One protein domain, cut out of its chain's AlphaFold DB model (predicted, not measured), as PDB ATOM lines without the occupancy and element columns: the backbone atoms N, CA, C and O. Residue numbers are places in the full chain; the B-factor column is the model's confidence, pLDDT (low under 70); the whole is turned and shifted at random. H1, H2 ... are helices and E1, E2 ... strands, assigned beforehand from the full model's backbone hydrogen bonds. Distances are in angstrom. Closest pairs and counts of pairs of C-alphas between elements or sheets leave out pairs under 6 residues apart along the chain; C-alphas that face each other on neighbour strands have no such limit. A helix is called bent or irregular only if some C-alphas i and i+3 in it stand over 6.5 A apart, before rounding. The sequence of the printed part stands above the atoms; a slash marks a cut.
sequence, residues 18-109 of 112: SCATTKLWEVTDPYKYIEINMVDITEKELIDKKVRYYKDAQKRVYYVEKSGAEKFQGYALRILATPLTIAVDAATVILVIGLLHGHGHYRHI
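What this domain is: This is residues 18 to 109 of the 112 residues of an uncharacterized protein of Deltaproteobacteria bacterium HGW-Deltaproteobacteria-12 (UniProt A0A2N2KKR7). Look for a small three-stranded sheet, with the short helix H2 grazing it, as a head at one end of a long bent helix, H3. H1 runs side by side with H3 around its bend, and residues 94 to 109 of H3 stick out alone beyond it. The 92 printed residues hold three named helices and three named strands, in the order H1 E1 H2 E2 E3 H3; the sheet order is E1 E3 E2, antiparallel, and the class is mostly helix. The whole is extended, with a radius of gyration of the C-alphas of 21.7 A and spans of 75 by 29 by 16 A.

How they stand to each other: Start at the inner strand E3, residues 61 to 64. Edge strand E1, residues 34 to 37, is its antiparallel neighbour, with N 36 and O 62 2.9 A apart, within hydrogen-bond range. Edge strand E2, residues 53 to 56, forms a hairpin with E3; N 54 and O 63 are 2.8 A apart, within range. H2, residues 43 to 48, only grazes the sheet, with residues 43 to 47. E1, H2 and E2 form a split strand-helix-strand unit, two same-way strands with E3 between them; its crossover is right-handed. H3, residues 68 to 109, is one helix by its hydrogen bonds but bent: C-alphas 80 and 83 are 6.7 A apart. Its arms H3a, residues 68 to 80, and H3b, residues 83 to 109, stand at a shallow tilt of 33 degrees, only just short of steep. H1, residues 19 to 27, touches H3b at its residues 85 to 89 alone, opposite ways at a shallow tilt of 19 degrees; the closest C-alphas, of Thr 21 and Thr 85, are 5.0 A apart. Each O i to N i+4 pair is within range in H1, H2 and H3a, and 21 of 23 are in H3b.

Where its parts are: Find C-alpha 19 at (-38.633, 4.239, -19.800), where H1 begins its 12.2 A. E1 measures 10.0 A, H2 8.7 A, E2 9.9 A and E3 9.4 A. H3a runs 18.3 A, and H3b 39.5 A to C-alpha 109 at (-44.170, 38.386, -28.817).

The domain as a whole: The farthest C-alphas, of Lys 44 and Ile 109, are 74.9 A apart. The printed part has no cut and no long link. Residue 18 and residues 101 to 109 have pLDDT under 70.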
ATOM      1  N   SER A  18     -42.233   6.411 -19.829       64.06
ATOM      2  CA  SER A  18     -42.157   5.403 -18.745       64.06
ATOM      3  C   SER A  18     -40.884   4.535 -18.812       64.06
ATOM      4  O   SER A  18     -40.866   3.400 -18.338       64.06
ATOM      5  N   CYS A  19     -39.817   5.018 -19.454       78.44
ATOM      6  CA  CYS A  19     -38.633   4.239 -19.800       78.44
ATOM      7  C   CYS A  19     -37.839   3.816 -18.558       78.44
ATOM      8  O   CYS A  19     -37.373   2.679 -18.500       78.44
ATOM      9  N   ALA A  20     -37.702   4.682 -17.546       80.44
ATOM     10  CA  ALA A  20     -36.941   4.328 -16.350       80.44
ATOM     11  C   ALA A  20     -37.705   3.312 -15.493       80.44
ATOM     12  O   ALA A  20     -37.132   2.303 -15.074       80.44
ATOM     13  N   THR A  21     -39.007   3.532 -15.286       83.75
ATOM     14  CA  THR A  21     -39.843   2.624 -14.487       83.75
ATOM     15  C   THR A  21     -40.003   1.255 -15.153       83.75
ATOM     16  O   THR A  21     -39.845   0.226 -14.496       83.75
ATOM     17  N   THR A  22     -40.231   1.210 -16.469       84.81
ATOM     18  CA  THR A  22     -40.343  -0.063 -17.208       84.81
ATOM     19  C   THR A  22     -39.031  -0.844 -17.219       84.81
ATOM     20  O   THR A  22     -39.049  -2.044 -16.954       84.81
ATOM     21  N   LYS A  23     -37.884  -0.180 -17.426       86.31
ATOM     22  CA  LYS A  23     -36.565  -0.828 -17.325       86.31
ATOM     23  C   LYS A  23     -36.288  -1.366 -15.929       86.31
ATOM     24  O   LYS A  23     -35.799  -2.488 -15.800       86.31
ATOM     25  N   LEU A  24     -36.606  -0.593 -14.887       87.38
ATOM     26  CA  LEU A  24     -36.474  -1.059 -13.508       87.38
ATOM     27  C   LEU A  24     -37.268  -2.353 -13.321       87.38
ATOM     28  O   LEU A  24     -36.724  -3.330 -12.807       87.38
ATOM     29  N   TRP A  25     -38.526  -2.383 -13.761       89.00
ATOM     30  CA  TRP A  25     -39.366  -3.571 -13.652       89.00
ATOM     31  C   TRP A  25     -38.822  -4.745 -14.462       89.00
ATOM     32  O   TRP A  25     -38.811  -5.857 -13.943       89.00
ATOM     33  N   GLU A  26     -38.306  -4.528 -15.668       87.56
ATOM     34  CA  GLU A  26     -37.738  -5.604 -16.486       87.56
ATOM     35  C   GLU A  26     -36.509  -6.260 -15.829       87.56
ATOM     36  O   GLU A  26     -36.392  -7.486 -15.780       87.56
ATOM     37  N   VAL A  27     -35.594  -5.457 -15.280       86.44
ATOM     38  CA  VAL A  27     -34.361  -5.956 -14.642       86.44
ATOM     39  C   VAL A  27     -34.668  -6.673 -13.325       86.44
ATOM     40  O   VAL A  27     -34.070  -7.700 -12.996       86.44
ATOM     41  N   THR A  28     -35.635  -6.152 -12.574       87.50
ATOM     42  CA  THR A  28     -36.036  -6.689 -11.266       87.50
ATOM     43  C   THR A  28     -37.101  -7.780 -11.357       87.50
ATOM     44  O   THR A  28     -37.635  -8.184 -10.326       87.50
ATOM     45  N   ASP A  29     -37.424  -8.269 -12.558       86.75
ATOM     46  CA  ASP A  29     -38.461  -9.280 -12.747       86.75
ATOM     47  C   ASP A  29     -38.128 -10.583 -12.003       86.75
ATOM     48  O   ASP A  29     -37.128 -11.236 -12.327       86.75
ATOM     49  N   PRO A  30     -38.932 -10.972 -10.993       82.69
ATOM     50  CA  PRO A  30     -38.696 -12.186 -10.221       82.69
ATOM     51  C   PRO A  30     -38.986 -13.465 -11.016       82.69
ATOM     52  O   PRO A  30     -38.535 -14.533 -10.604       82.69
ATOM     53  N   TYR A  31     -39.722 -13.376 -12.128       83.62
ATOM     54  CA  TYR A  31     -40.080 -14.518 -12.975       83.62
ATOM     55  C   TYR A  31     -39.164 -14.674 -14.189       83.62
ATOM     56  O   TYR A  31     -39.226 -15.688 -14.883       83.62
ATOM     57  N   LYS A  32     -38.284 -13.699 -14.441       87.81
ATOM     58  CA  LYS A  32     -37.289 -13.787 -15.508       87.81
ATOM     59  C   LYS A  32     -36.220 -14.812 -15.131       87.81
ATOM     60  O   LYS A  32     -35.547 -14.670 -14.106       87.81
ATOM     61  N   TYR A  33     -36.074 -15.833 -15.971       89.06
ATOM     62  CA  TYR A  33     -35.022 -16.836 -15.841       89.06
ATOM     63  C   TYR A  33     -33.644 -16.210 -16.064       89.06
ATOM     64  O   TYR A  33     -33.483 -15.313 -16.896       89.06
ATOM     65  N   ILE A  34     -32.653 -16.703 -15.327       89.19
ATOM     66  CA  ILE A  34     -31.246 -16.379 -15.547       89.19
ATOM     67  C   ILE A  34     -30.731 -17.320 -16.631       89.19
ATOM     68  O   ILE A  34     -30.795 -18.538 -16.481       89.19
ATOM     69  N   GLU A  35     -30.242 -16.754 -17.726       92.25
ATOM     70  CA  GLU A  35     -29.607 -17.506 -18.802       92.25
ATOM     71  C   GLU A  35     -28.135 -17.744 -18.452       92.25
ATOM     72  O   GLU A  35     -27.391 -16.796 -18.201       92.25
ATOM     73  N   ILE A  36     -27.721 -19.010 -18.409       90.94
ATOM     74  CA  ILE A  36     -26.341 -19.420 -18.135       90.94
ATOM     75  C   ILE A  36     -25.864 -20.300 -19.284       90.94
ATOM     76  O   ILE A  36     -26.549 -21.249 -19.674       90.94
ATOM     77  N   ASN A  37     -24.689 -20.011 -19.838       90.94
ATOM     78  CA  ASN A  37     -24.141 -20.813 -20.923       90.94
ATOM     79  C   ASN A  37     -23.773 -22.220 -20.422       90.94
ATOM     80  O   ASN A  37     -23.206 -22.379 -19.342       90.94
ATOM     81  N   MET A  38     -24.041 -23.248 -21.230       91.25
ATOM     82  CA  MET A  38     -23.634 -24.627 -20.922       91.25
ATOM     83  C   MET A  38     -22.109 -24.815 -20.844       91.25
ATOM     84  O   MET A  38     -21.648 -25.854 -20.381       91.25
ATOM     85  N   VAL A  39     -21.325 -23.855 -21.342       90.25
ATOM     86  CA  VAL A  39     -19.860 -23.840 -21.207       90.25
ATOM     87  C   VAL A  39     -19.426 -23.420 -19.797       90.25
ATOM     88  O   VAL A  39     -18.403 -23.901 -19.320       90.25
ATOM     89  N   ASP A  40     -20.211 -22.578 -19.123       88.94
ATOM     90  CA  ASP A  40     -19.840 -21.982 -17.833       88.94
ATOM     91  C   ASP A  40     -20.254 -22.850 -16.639       88.94
ATOM     92  O   ASP A  40     -19.637 -22.782 -15.578       88.94
ATOM     93  N   ILE A  41     -21.300 -23.670 -16.797       88.44
ATOM     94  CA  ILE A  41     -21.808 -24.550 -15.742       88.44
ATOM     95  C   ILE A  41     -22.197 -25.920 -16.294       88.44
ATOM     96  O   ILE A  41     -22.757 -26.045 -17.384       88.44
ATOM     97  N   THR A  42     -21.942 -26.967 -15.509       89.50
ATOM     98  CA  THR A  42     -22.365 -28.327 -15.864       89.50
ATOM     99  C   THR A  42     -23.762 -28.639 -15.336       89.50
ATOM    100  O   THR A  42     -24.163 -28.185 -14.266       89.50
ATOM    101  N   GLU A  43     -24.490 -29.508 -16.042       88.31
ATOM    102  CA  GLU A  43     -25.806 -29.985 -15.595       88.31
ATOM    103  C   GLU A  43     -25.755 -30.633 -14.204       88.31
ATOM    104  O   GLU A  43     -26.652 -30.453 -13.383       88.31
ATOM    105  N   LYS A  44     -24.660 -31.344 -13.913       90.06
ATOM    106  CA  LYS A  44     -24.427 -31.986 -12.619       90.06
ATOM    107  C   LYS A  44     -24.395 -30.971 -11.476       90.06
ATOM    108  O   LYS A  44     -24.936 -31.249 -10.414       90.06
ATOM    109  N   GLU A  45     -23.791 -29.808 -11.696       90.06
ATOM    110  CA  GLU A  45     -23.712 -28.752 -10.686       90.06
ATOM    111  C   GLU A  45     -25.087 -28.133 -10.395       90.06
ATOM    112  O   GLU A  45     -25.408 -27.860  -9.238       90.06
ATOM    113  N   LEU A  46     -25.936 -27.971 -11.415       88.75
ATOM    114  CA  LEU A  46     -27.316 -27.499 -11.235       88.75
ATOM    115  C   LEU A  46     -28.161 -28.496 -10.425       88.75
ATOM    116  O   LEU A  46     -28.925 -28.089  -9.545       88.75
ATOM    117  N   ILE A  47     -27.989 -29.795 -10.693       89.75
ATOM    118  CA  ILE A  47     -28.651 -30.880  -9.955       89.75
ATOM    119  C   ILE A  47     -28.173 -30.917  -8.498       89.75
ATOM    120  O   ILE A  47     -28.999 -30.999  -7.588       89.75
ATOM    121  N   ASP A  48     -26.862 -30.820  -8.267       92.12
ATOM    122  CA  ASP A  48     -26.260 -30.842  -6.927       92.12
ATOM    123  C   ASP A  48     -26.755 -29.675  -6.060       92.12
ATOM    124  O   ASP A  48     -27.177 -29.861  -4.917       92.12
ATOM    125  N   LYS A  49     -26.843 -28.478  -6.654       86.94
ATOM    126  CA  LYS A  49     -27.397 -27.280  -6.006       86.94
ATOM    127  C   LYS A  49     -28.922 -27.311  -5.842       86.94
ATOM    128  O   LYS A  49     -29.482 -26.387  -5.254       86.94
ATOM    129  N   LYS A  50     -29.605 -28.354  -6.337       88.56
ATOM    130  CA  LYS A  50     -31.071 -28.532  -6.289       88.56
ATOM    131  C   LYS A  50     -31.842 -27.340  -6.865       88.56
ATOM    132  O   LYS A  50     -32.922 -26.993  -6.380       88.56
ATOM    133  N   VAL A  51     -31.290 -26.700  -7.893       87.75
ATOM    134  CA  VAL A  51     -31.915 -25.536  -8.526       87.75
ATOM    135  C   VAL A  51     -32.821 -26.006  -9.661       87.75
ATOM    136  O   VAL A  51     -32.475 -26.923 -10.403       87.75
ATOM    137  N   ARG A  52     -33.996 -25.386  -9.817       88.31
ATOM    138  CA  ARG A  52     -34.867 -25.665 -10.965       88.31
ATOM    139  C   ARG A  52     -34.289 -25.000 -12.209       88.31
ATOM    140  O   ARG A  52     -34.049 -23.792 -12.211       88.31
ATOM    141  N   TYR A  53     -34.099 -25.787 -13.261       90.12
ATOM    142  CA  TYR A  53     -33.593 -25.301 -14.537       90.12
ATOM    143  C   TYR A  53     -34.380 -25.885 -15.712       90.12
ATOM    144  O   TYR A  53     -34.930 -26.984 -15.636       90.12
ATOM    145  N   TYR A  54     -34.408 -25.138 -16.810       91.06
ATOM    146  CA  TYR A  54     -34.839 -25.592 -18.125       91.06
ATOM    147  C   TYR A  54     -33.639 -25.574 -19.072       91.06
ATOM    148  O   TYR A  54     -32.823 -24.654 -19.045       91.06
ATOM    149  N   LYS A  55     -33.508 -26.607 -19.900       92.75
ATOM    150  CA  LYS A  55     -32.391 -26.766 -20.829       92.75
ATOM    151  C   LYS A  55     -32.837 -26.413 -22.241       92.75
ATOM    152  O   LYS A  55     -33.773 -27.021 -22.749       92.75
ATOM    153  N   ASP A  56     -32.109 -25.516 -22.898       92.38
ATOM    154  CA  ASP A  56     -32.284 -25.213 -24.317       92.38
ATOM    155  C   ASP A  56     -31.030 -25.632 -25.088       92.38
ATOM    156  O   ASP A  56     -29.997 -24.959 -25.090       92.38
ATOM    157  N   ALA A  57     -31.123 -26.795 -25.733       88.75
ATOM    158  CA  ALA A  57     -30.022 -27.372 -26.494       88.75
ATOM    159  C   ALA A  57     -29.716 -26.606 -27.791       88.75
ATOM    160  O   ALA A  57     -28.582 -26.665 -28.258       88.75
ATOM    161  N   GLN A  58     -30.688 -25.879 -28.359       90.06
ATOM    162  CA  GLN A  58     -30.476 -25.118 -29.594       90.06
ATOM    163  C   GLN A  58     -29.601 -23.898 -29.325       90.06
ATOM    164  O   GLN A  58     -28.664 -23.625 -30.070       90.06
ATOM    165  N   LYS A  59     -29.877 -23.200 -28.221       91.56
ATOM    166  CA  LYS A  59     -29.092 -22.038 -27.789       91.56
ATOM    167  C   LYS A  59     -27.877 -22.403 -26.938       91.56
ATOM    168  O   LYS A  59     -27.037 -21.547 -26.696       91.56
ATOM    169  N   ARG A  60     -27.758 -23.669 -26.517       91.81
ATOM    170  CA  ARG A  60     -26.718 -24.166 -25.600       91.81
ATOM    171  C   ARG A  60     -26.694 -23.394 -24.276       91.81
ATOM    172  O   ARG A  60     -25.627 -23.052 -23.766       91.81
ATOM    173  N   VAL A  61     -27.874 -23.161 -23.704       94.12
ATOM    174  CA  VAL A  61     -28.038 -22.461 -22.422       94.12
ATOM    175  C   VAL A  61     -28.931 -23.219 -21.442       94.12
ATOM    176  O   VAL A  61     -29.820 -23.988 -21.823       94.12
ATOM    177  N   TYR A  62     -28.686 -22.977 -20.160       92.50
ATOM    178  CA  TYR A  62     -29.564 -23.328 -19.056       92.50
ATOM    179  C   TYR A  62     -30.318 -22.078 -18.602       92.50
ATOM    180  O   TYR A  62     -29.713 -21.055 -18.296       92.50
ATOM    181  N   TYR A  63     -31.639 -22.175 -18.531       92.50
ATOM    182  CA  TYR A  63     -32.499 -21.167 -17.927       92.50
ATOM    183  C   TYR A  63     -32.767 -21.564 -16.486       92.50
ATOM    184  O   TYR A  63     -33.441 -22.559 -16.221       92.50
ATOM    185  N   VAL A  64     -32.224 -20.796 -15.554       92.00
ATOM    186  CA  VAL A  64     -32.264 -21.092 -14.125       92.00
ATOM    187  C   VAL A  64     -33.264 -20.169 -13.443       92.00
ATOM    188  O   VAL A  64     -33.300 -18.966 -13.703       92.00
ATOM    189  N   GLU A  65     -34.121 -20.731 -12.593       89.38
ATOM    190  CA  GLU A  65     -35.053 -19.924 -11.810       89.38
ATOM    191  C   GLU A  65     -34.292 -19.131 -10.736       89.38
ATOM    192  O   GLU A  65     -33.448 -19.687 -10.029       89.38
ATOM    193  N   LYS A  66     -34.608 -17.839 -10.585       87.25
ATOM    194  CA  LYS A  66     -34.037 -17.002  -9.522       87.25
ATOM    195  C   LYS A  66     -34.300 -17.609  -8.146       87.25
ATOM    196  O   LYS A  66     -35.408 -18.075  -7.856       87.25
ATOM    197  N   SER A  67     -33.304 -17.537  -7.273       86.56
ATOM    198  CA  SER A  67     -33.443 -17.975  -5.887       86.56
ATOM    199  C   SER A  67     -34.450 -17.109  -5.116       86.56
ATOM    200  O   SER A  67     -34.765 -15.980  -5.500       86.56
ATOM    201  N   GLY A  68     -34.953 -17.614  -3.983       85.75
ATOM    202  CA  GLY A  68     -35.864 -16.848  -3.122       85.75
ATOM    203  C   GLY A  68     -35.266 -15.517  -2.649       85.75
ATOM    204  O   GLY A  68     -35.971 -14.510  -2.618       85.75
ATOM    205  N   ALA A  69     -33.962 -15.494  -2.357       86.94
ATOM    206  CA  ALA A  69     -33.243 -14.287  -1.957       86.94
ATOM    207  C   ALA A  69     -33.159 -13.257  -3.096       86.94
ATOM    208  O   ALA A  69     -33.461 -12.085  -2.888       86.94
ATOM    209  N   GLU A  70     -32.833 -13.690  -4.318       86.00
ATOM    210  CA  GLU A  70     -32.785 -12.802  -5.489       86.00
ATOM    211  C   GLU A  70     -34.168 -12.264  -5.862       86.00
ATOM    212  O   GLU A  70     -34.311 -11.086  -6.195       86.00
ATOM    213  N   LYS A  71     -35.212 -13.098  -5.765       88.19
ATOM    214  CA  LYS A  71     -36.600 -12.653  -5.951       88.19
ATOM    215  C   LYS A  71     -36.970 -11.588  -4.924       88.19
ATOM    216  O   LYS A  71     -37.520 -10.554  -5.297       88.19
ATOM    217  N   PHE A  72     -36.645 -11.813  -3.651       89.75
ATOM    218  CA  PHE A  72     -36.891 -10.844  -2.585       89.75
ATOM    219  C   PHE A  72     -36.157  -9.524  -2.831       89.75
ATOM    220  O   PHE A  72     -36.765  -8.461  -2.725       89.75
ATOM    221  N   GLN A  73     -34.886  -9.576  -3.234       89.44
ATOM    222  CA  GLN A  73     -34.125  -8.381  -3.590       89.44
ATOM    223  C   GLN A  73     -34.767  -7.628  -4.764       89.44
ATOM    224  O   GLN A  73     -34.892  -6.406  -4.707       89.44
ATOM    225  N   GLY A  74     -35.232  -8.341  -5.796       87.38
ATOM    226  CA  GLY A  74     -35.977  -7.753  -6.910       87.38
ATOM    227  C   GLY A  74     -37.250  -7.035  -6.449       87.38
ATOM    228  O   GLY A  74     -37.483  -5.888  -6.830       87.38
ATOM    229  N   TYR A  75     -38.035  -7.657  -5.565       88.12
ATOM    230  CA  TYR A  75     -39.220  -7.029  -4.974       88.12
ATOM    231  C   TYR A  75     -38.881  -5.801  -4.127       88.12
ATOM    232  O   TYR A  75     -39.521  -4.763  -4.285       88.12
ATOM    233  N   ALA A  76     -37.866  -5.888  -3.266       89.81
ATOM    234  CA  ALA A  76     -37.429  -4.769  -2.436       89.81
ATOM    235  C   ALA A  76     -36.980  -3.582  -3.301       89.81
ATOM    236  O   ALA A  76     -37.414  -2.452  -3.078       89.81
ATOM    237  N   LEU A  77     -36.186  -3.842  -4.345       88.44
ATOM    238  CA  LEU A  77     -35.772  -2.820  -5.304       88.44
ATOM    239  C   LEU A  77     -36.967  -2.205  -6.032       88.44
ATOM    240  O   LEU A  77     -37.023  -0.987  -6.157       88.44
ATOM    241  N   ARG A  78     -37.954  -3.002  -6.459       89.31
ATOM    242  CA  ARG A  78     -39.185  -2.457  -7.052       89.31
ATOM    243  C   ARG A  78     -39.907  -1.536  -6.079       89.31
ATOM    244  O   ARG A  78     -40.246  -0.426  -6.468       89.31
ATOM    245  N   ILE A  79     -40.123  -1.953  -4.837       89.75
ATOM    246  CA  ILE A  79     -40.869  -1.157  -3.851       89.75
ATOM    247  C   ILE A  79     -40.159   0.171  -3.562       89.75
ATOM    248  O   ILE A  79     -40.808   1.211  -3.497       89.75
ATOM    249  N   LEU A  80     -38.831   0.147  -3.429       91.00
ATOM    250  CA  LEU A  80     -38.051   1.326  -3.057       91.00
ATOM    251  C   LEU A  80     -37.762   2.258  -4.240       91.00
ATOM    252  O   LEU A  80     -37.829   3.476  -4.090       91.00
ATOM    253  N   ALA A  81     -37.443   1.709  -5.414       88.75
ATOM    254  CA  ALA A  81     -37.004   2.499  -6.563       88.75
ATOM    255  C   ALA A  81     -38.145   2.893  -7.512       88.75
ATOM    256  O   ALA A  81     -38.011   3.901  -8.198       88.75
ATOM    257  N   THR A  82     -39.278   2.177  -7.532       88.62
ATOM    258  CA  THR A  82     -40.414   2.536  -8.408       88.62
ATOM    259  C   THR A  82     -40.949   3.948  -8.139       88.62
ATOM    260  O   THR A  82     -41.149   4.683  -9.102       88.62
ATOM    261  N   PRO A  83     -41.148   4.401  -6.881       86.94
ATOM    262  CA  PRO A  83     -41.583   5.776  -6.630       86.94
ATOM    263  C   PRO A  83     -40.604   6.814  -7.192       86.94
ATOM    264  O   PRO A  83     -41.019   7.826  -7.753       86.94
ATOM    265  N   LEU A  84     -39.301   6.535  -7.087       86.94
ATOM    266  CA  LEU A  84     -38.253   7.406  -7.608       86.94
ATOM    267  C   LEU A  84     -38.259   7.439  -9.140       86.94
ATOM    268  O   LEU A  84     -38.209   8.519  -9.723       86.94
ATOM    269  N   THR A  85     -38.354   6.286  -9.807       84.56
ATOM    270  CA  THR A  85     -38.389   6.238 -11.276       84.56
ATOM    271  C   THR A  85     -39.657   6.876 -11.831       84.56
ATOM    272  O   THR A  85     -39.575   7.584 -12.827       84.56
ATOM    273  N   ILE A  86     -40.799   6.729 -11.149       85.12
ATOM    274  CA  ILE A  86     -42.038   7.437 -11.503       85.12
ATOM    275  C   ILE A  86     -41.837   8.953 -11.404       85.12
ATOM    276  O   ILE A  86     -42.270   9.681 -12.294       85.12
ATOM    277  N   ALA A  87     -41.169   9.441 -10.355       84.25
ATOM    278  CA  ALA A  87     -40.888  10.868 -10.210       84.25
ATOM    279  C   ALA A  87     -39.984  11.395 -11.338       84.25
ATOM    280  O   ALA A  87     -40.242  12.474 -11.871       84.25
ATOM    281  N   VAL A  88     -38.965  10.628 -11.741       84.44
ATOM    282  CA  VAL A  88     -38.084  10.968 -12.874       84.44
ATOM    283  C   VAL A  88     -38.861  10.991 -14.190       84.44
ATOM    284  O   VAL A  88     -38.777  11.968 -14.941       84.44
ATOM    285  N   ASP A  89     -39.655   9.954 -14.453       79.81
ATOM    286  CA  ASP A  89     -40.483   9.861 -15.655       79.81
ATOM    287  C   ASP A  89     -41.467  11.056 -15.712       79.81
ATOM    288  O   ASP A  89     -41.568  11.742 -16.732       79.81
ATOM    289  N   ALA A  90     -42.114  11.397 -14.589       79.75
ATOM    290  CA  ALA A  90     -43.040  12.528 -14.480       79.75
ATOM    291  C   ALA A  90     -42.358  13.899 -14.642       79.75
ATOM    292  O   ALA A  90     -42.872  14.761 -15.361       79.75
ATOM    293  N   ALA A  91     -41.197  14.114 -14.018       80.19
ATOM    294  CA  ALA A  91     -40.437  15.359 -14.145       80.19
ATOM    295  C   ALA A  91     -40.040  15.624 -15.603       80.19
ATOM    296  O   ALA A  91     -40.147  16.751 -16.092       80.19
ATOM    297  N   THR A  92     -39.651  14.568 -16.318       77.75
ATOM    298  CA  THR A  92     -39.302  14.660 -17.736       77.75
ATOM    299  C   THR A  92     -40.520  15.072 -18.569       77.75
ATOM    300  O   THR A  92     -40.406  15.936 -19.437       77.75
ATOM    301  N   VAL A  93     -41.712  14.532 -18.278       73.00
ATOM    302  CA  VAL A  93     -42.960  14.924 -18.962       73.00
ATOM    303  C   VAL A  93     -43.279  16.402 -18.725       73.00
ATOM    304  O   VAL A  93     -43.565  17.126 -19.679       73.00
ATOM    305  N   ILE A  94     -43.184  16.872 -17.478       78.56
ATOM    306  CA  ILE A  94     -43.433  18.279 -17.132       78.56
ATOM    307  C   ILE A  94     -42.462  19.201 -17.876       78.56
ATOM    308  O   ILE A  94     -42.895  20.206 -18.443       78.56
ATOM    309  N   LEU A  95     -41.173  18.849 -17.931       79.94
ATOM    310  CA  LEU A  95     -40.162  19.615 -18.659       79.94
ATOM    311  C   LEU A  95     -40.514  19.739 -20.150       79.94
ATOM    312  O   LEU A  95     -40.479  20.837 -20.703       79.94
ATOM    313  N   VAL A  96     -40.890  18.631 -20.796       73.50
ATOM    314  CA  VAL A  96     -41.263  18.618 -22.220       73.50
ATOM    315  C   VAL A  96     -42.504  19.477 -22.473       73.50
ATOM    316  O   VAL A  96     -42.507  20.301 -23.388       73.50
ATOM    317  N   ILE A  97     -43.542  19.345 -21.641       71.81
ATOM    318  CA  ILE A  97     -44.754  20.171 -21.738       71.81
ATOM    319  C   ILE A  97     -44.414  21.654 -21.540       71.81
ATOM    320  O   ILE A  97     -44.902  22.497 -22.297       71.81
ATOM    321  N   GLY A  98     -43.563  21.973 -20.562       74.06
ATOM    322  CA  GLY A  98     -43.100  23.328 -20.281       74.06
ATOM    323  C   GLY A  98     -42.338  23.947 -21.454       74.06
ATOM    324  O   GLY A  98     -42.627  25.079 -21.832       74.06
ATOM    325  N   LEU A  99     -41.433  23.199 -22.090       73.25
ATOM    326  CA  LEU A  99     -40.708  23.652 -23.282       73.25
ATOM    327  C   LEU A  99     -41.649  23.925 -24.462       73.25
ATOM    328  O   LEU A  99     -41.495  24.938 -25.143       73.25
ATOM    329  N   LEU A 100     -42.647  23.066 -24.686       70.69
ATOM    330  CA  LEU A 100     -43.630  23.250 -25.758       70.69
ATOM    331  C   LEU A 100     -44.517  24.486 -25.532       70.69
ATOM    332  O   LEU A 100     -44.726  25.268 -26.462       70.69
ATOM    333  N   HIS A 101     -45.003  24.703 -24.306       63.72
ATOM    334  CA  HIS A 101     -45.820  25.878 -23.974       63.72
ATOM    335  C   HIS A 101     -44.991  27.169 -23.926       63.72
ATOM    336  O   HIS A 101     -45.441  28.206 -24.414       63.72
ATOM    337  N   GLY A 102     -43.758  27.106 -23.416       58.06
ATOM    338  CA  GLY A 102     -42.820  28.225 -23.395       58.06
ATOM    339  C   GLY A 102     -42.458  28.703 -24.802       58.06
ATOM    340  O   GLY A 102     -42.553  29.894 -25.085       58.06
ATOM    341  N   HIS A 103     -42.139  27.790 -25.729       52.38
ATOM    342  CA  HIS A 103     -41.867  28.155 -27.126       52.38
ATOM    343  C   HIS A 103     -43.088  28.737 -27.857       52.38
ATOM    344  O   HIS A 103     -42.928  29.606 -28.716       52.38
ATOM    345  N   GLY A 104     -44.305  28.299 -27.513       49.75
ATOM    346  CA  GLY A 104     -45.539  28.894 -28.033       49.75
ATOM    347  C   GLY A 104     -45.715  30.356 -27.608       49.75
ATOM    348  O   GLY A 104     -46.157  31.180 -28.408       49.75
ATOM    349  N   HIS A 105     -45.297  30.696 -26.386       45.50
ATOM    350  CA  HIS A 105     -45.390  32.055 -25.850       45.50
ATOM    351  C   HIS A 105     -44.377  33.020 -26.494       45.50
ATOM    352  O   HIS A 105     -44.721  34.163 -26.782       45.50
ATOM    353  N   TYR A 106     -43.159  32.565 -26.819       46.47
ATOM    354  CA  TYR A 106     -42.160  33.402 -27.510       46.47
ATOM    355  C   TYR A 106     -42.509  33.706 -28.975       46.47
ATOM    356  O   TYR A 106     -42.085  34.733 -29.505       46.47
ATOM    357  N   ARG A 107     -43.316  32.867 -29.640       42.78
ATOM    358  CA  ARG A 107     -43.759  33.133 -31.021       42.78
ATOM    359  C   ARG A 107     -44.805  34.241 -31.133       42.78
ATOM    360  O   ARG A 107     -44.902  34.845 -32.194       42.78
ATOM    361  N   HIS A 108     -45.548  34.534 -30.066       42.34
ATOM    362  CA  HIS A 108     -46.552  35.601 -30.071       42.34
ATOM    363  C   HIS A 108     -45.994  36.991 -29.740       42.34
ATOM    364  O   HIS A 108     -46.660  37.977 -30.022       42.34
ATOM    365  N   ILE A 109     -44.778  37.092 -29.190       47.06
ATOM    366  CA  ILE A 109     -44.170  38.386 -28.817       47.06
ATOM    367  C   ILE A 109     -43.325  38.969 -29.972       47.06
ATOM    368  O   ILE A 109     -43.001  40.152 -29.977       47.06
TER     369      ILE A 109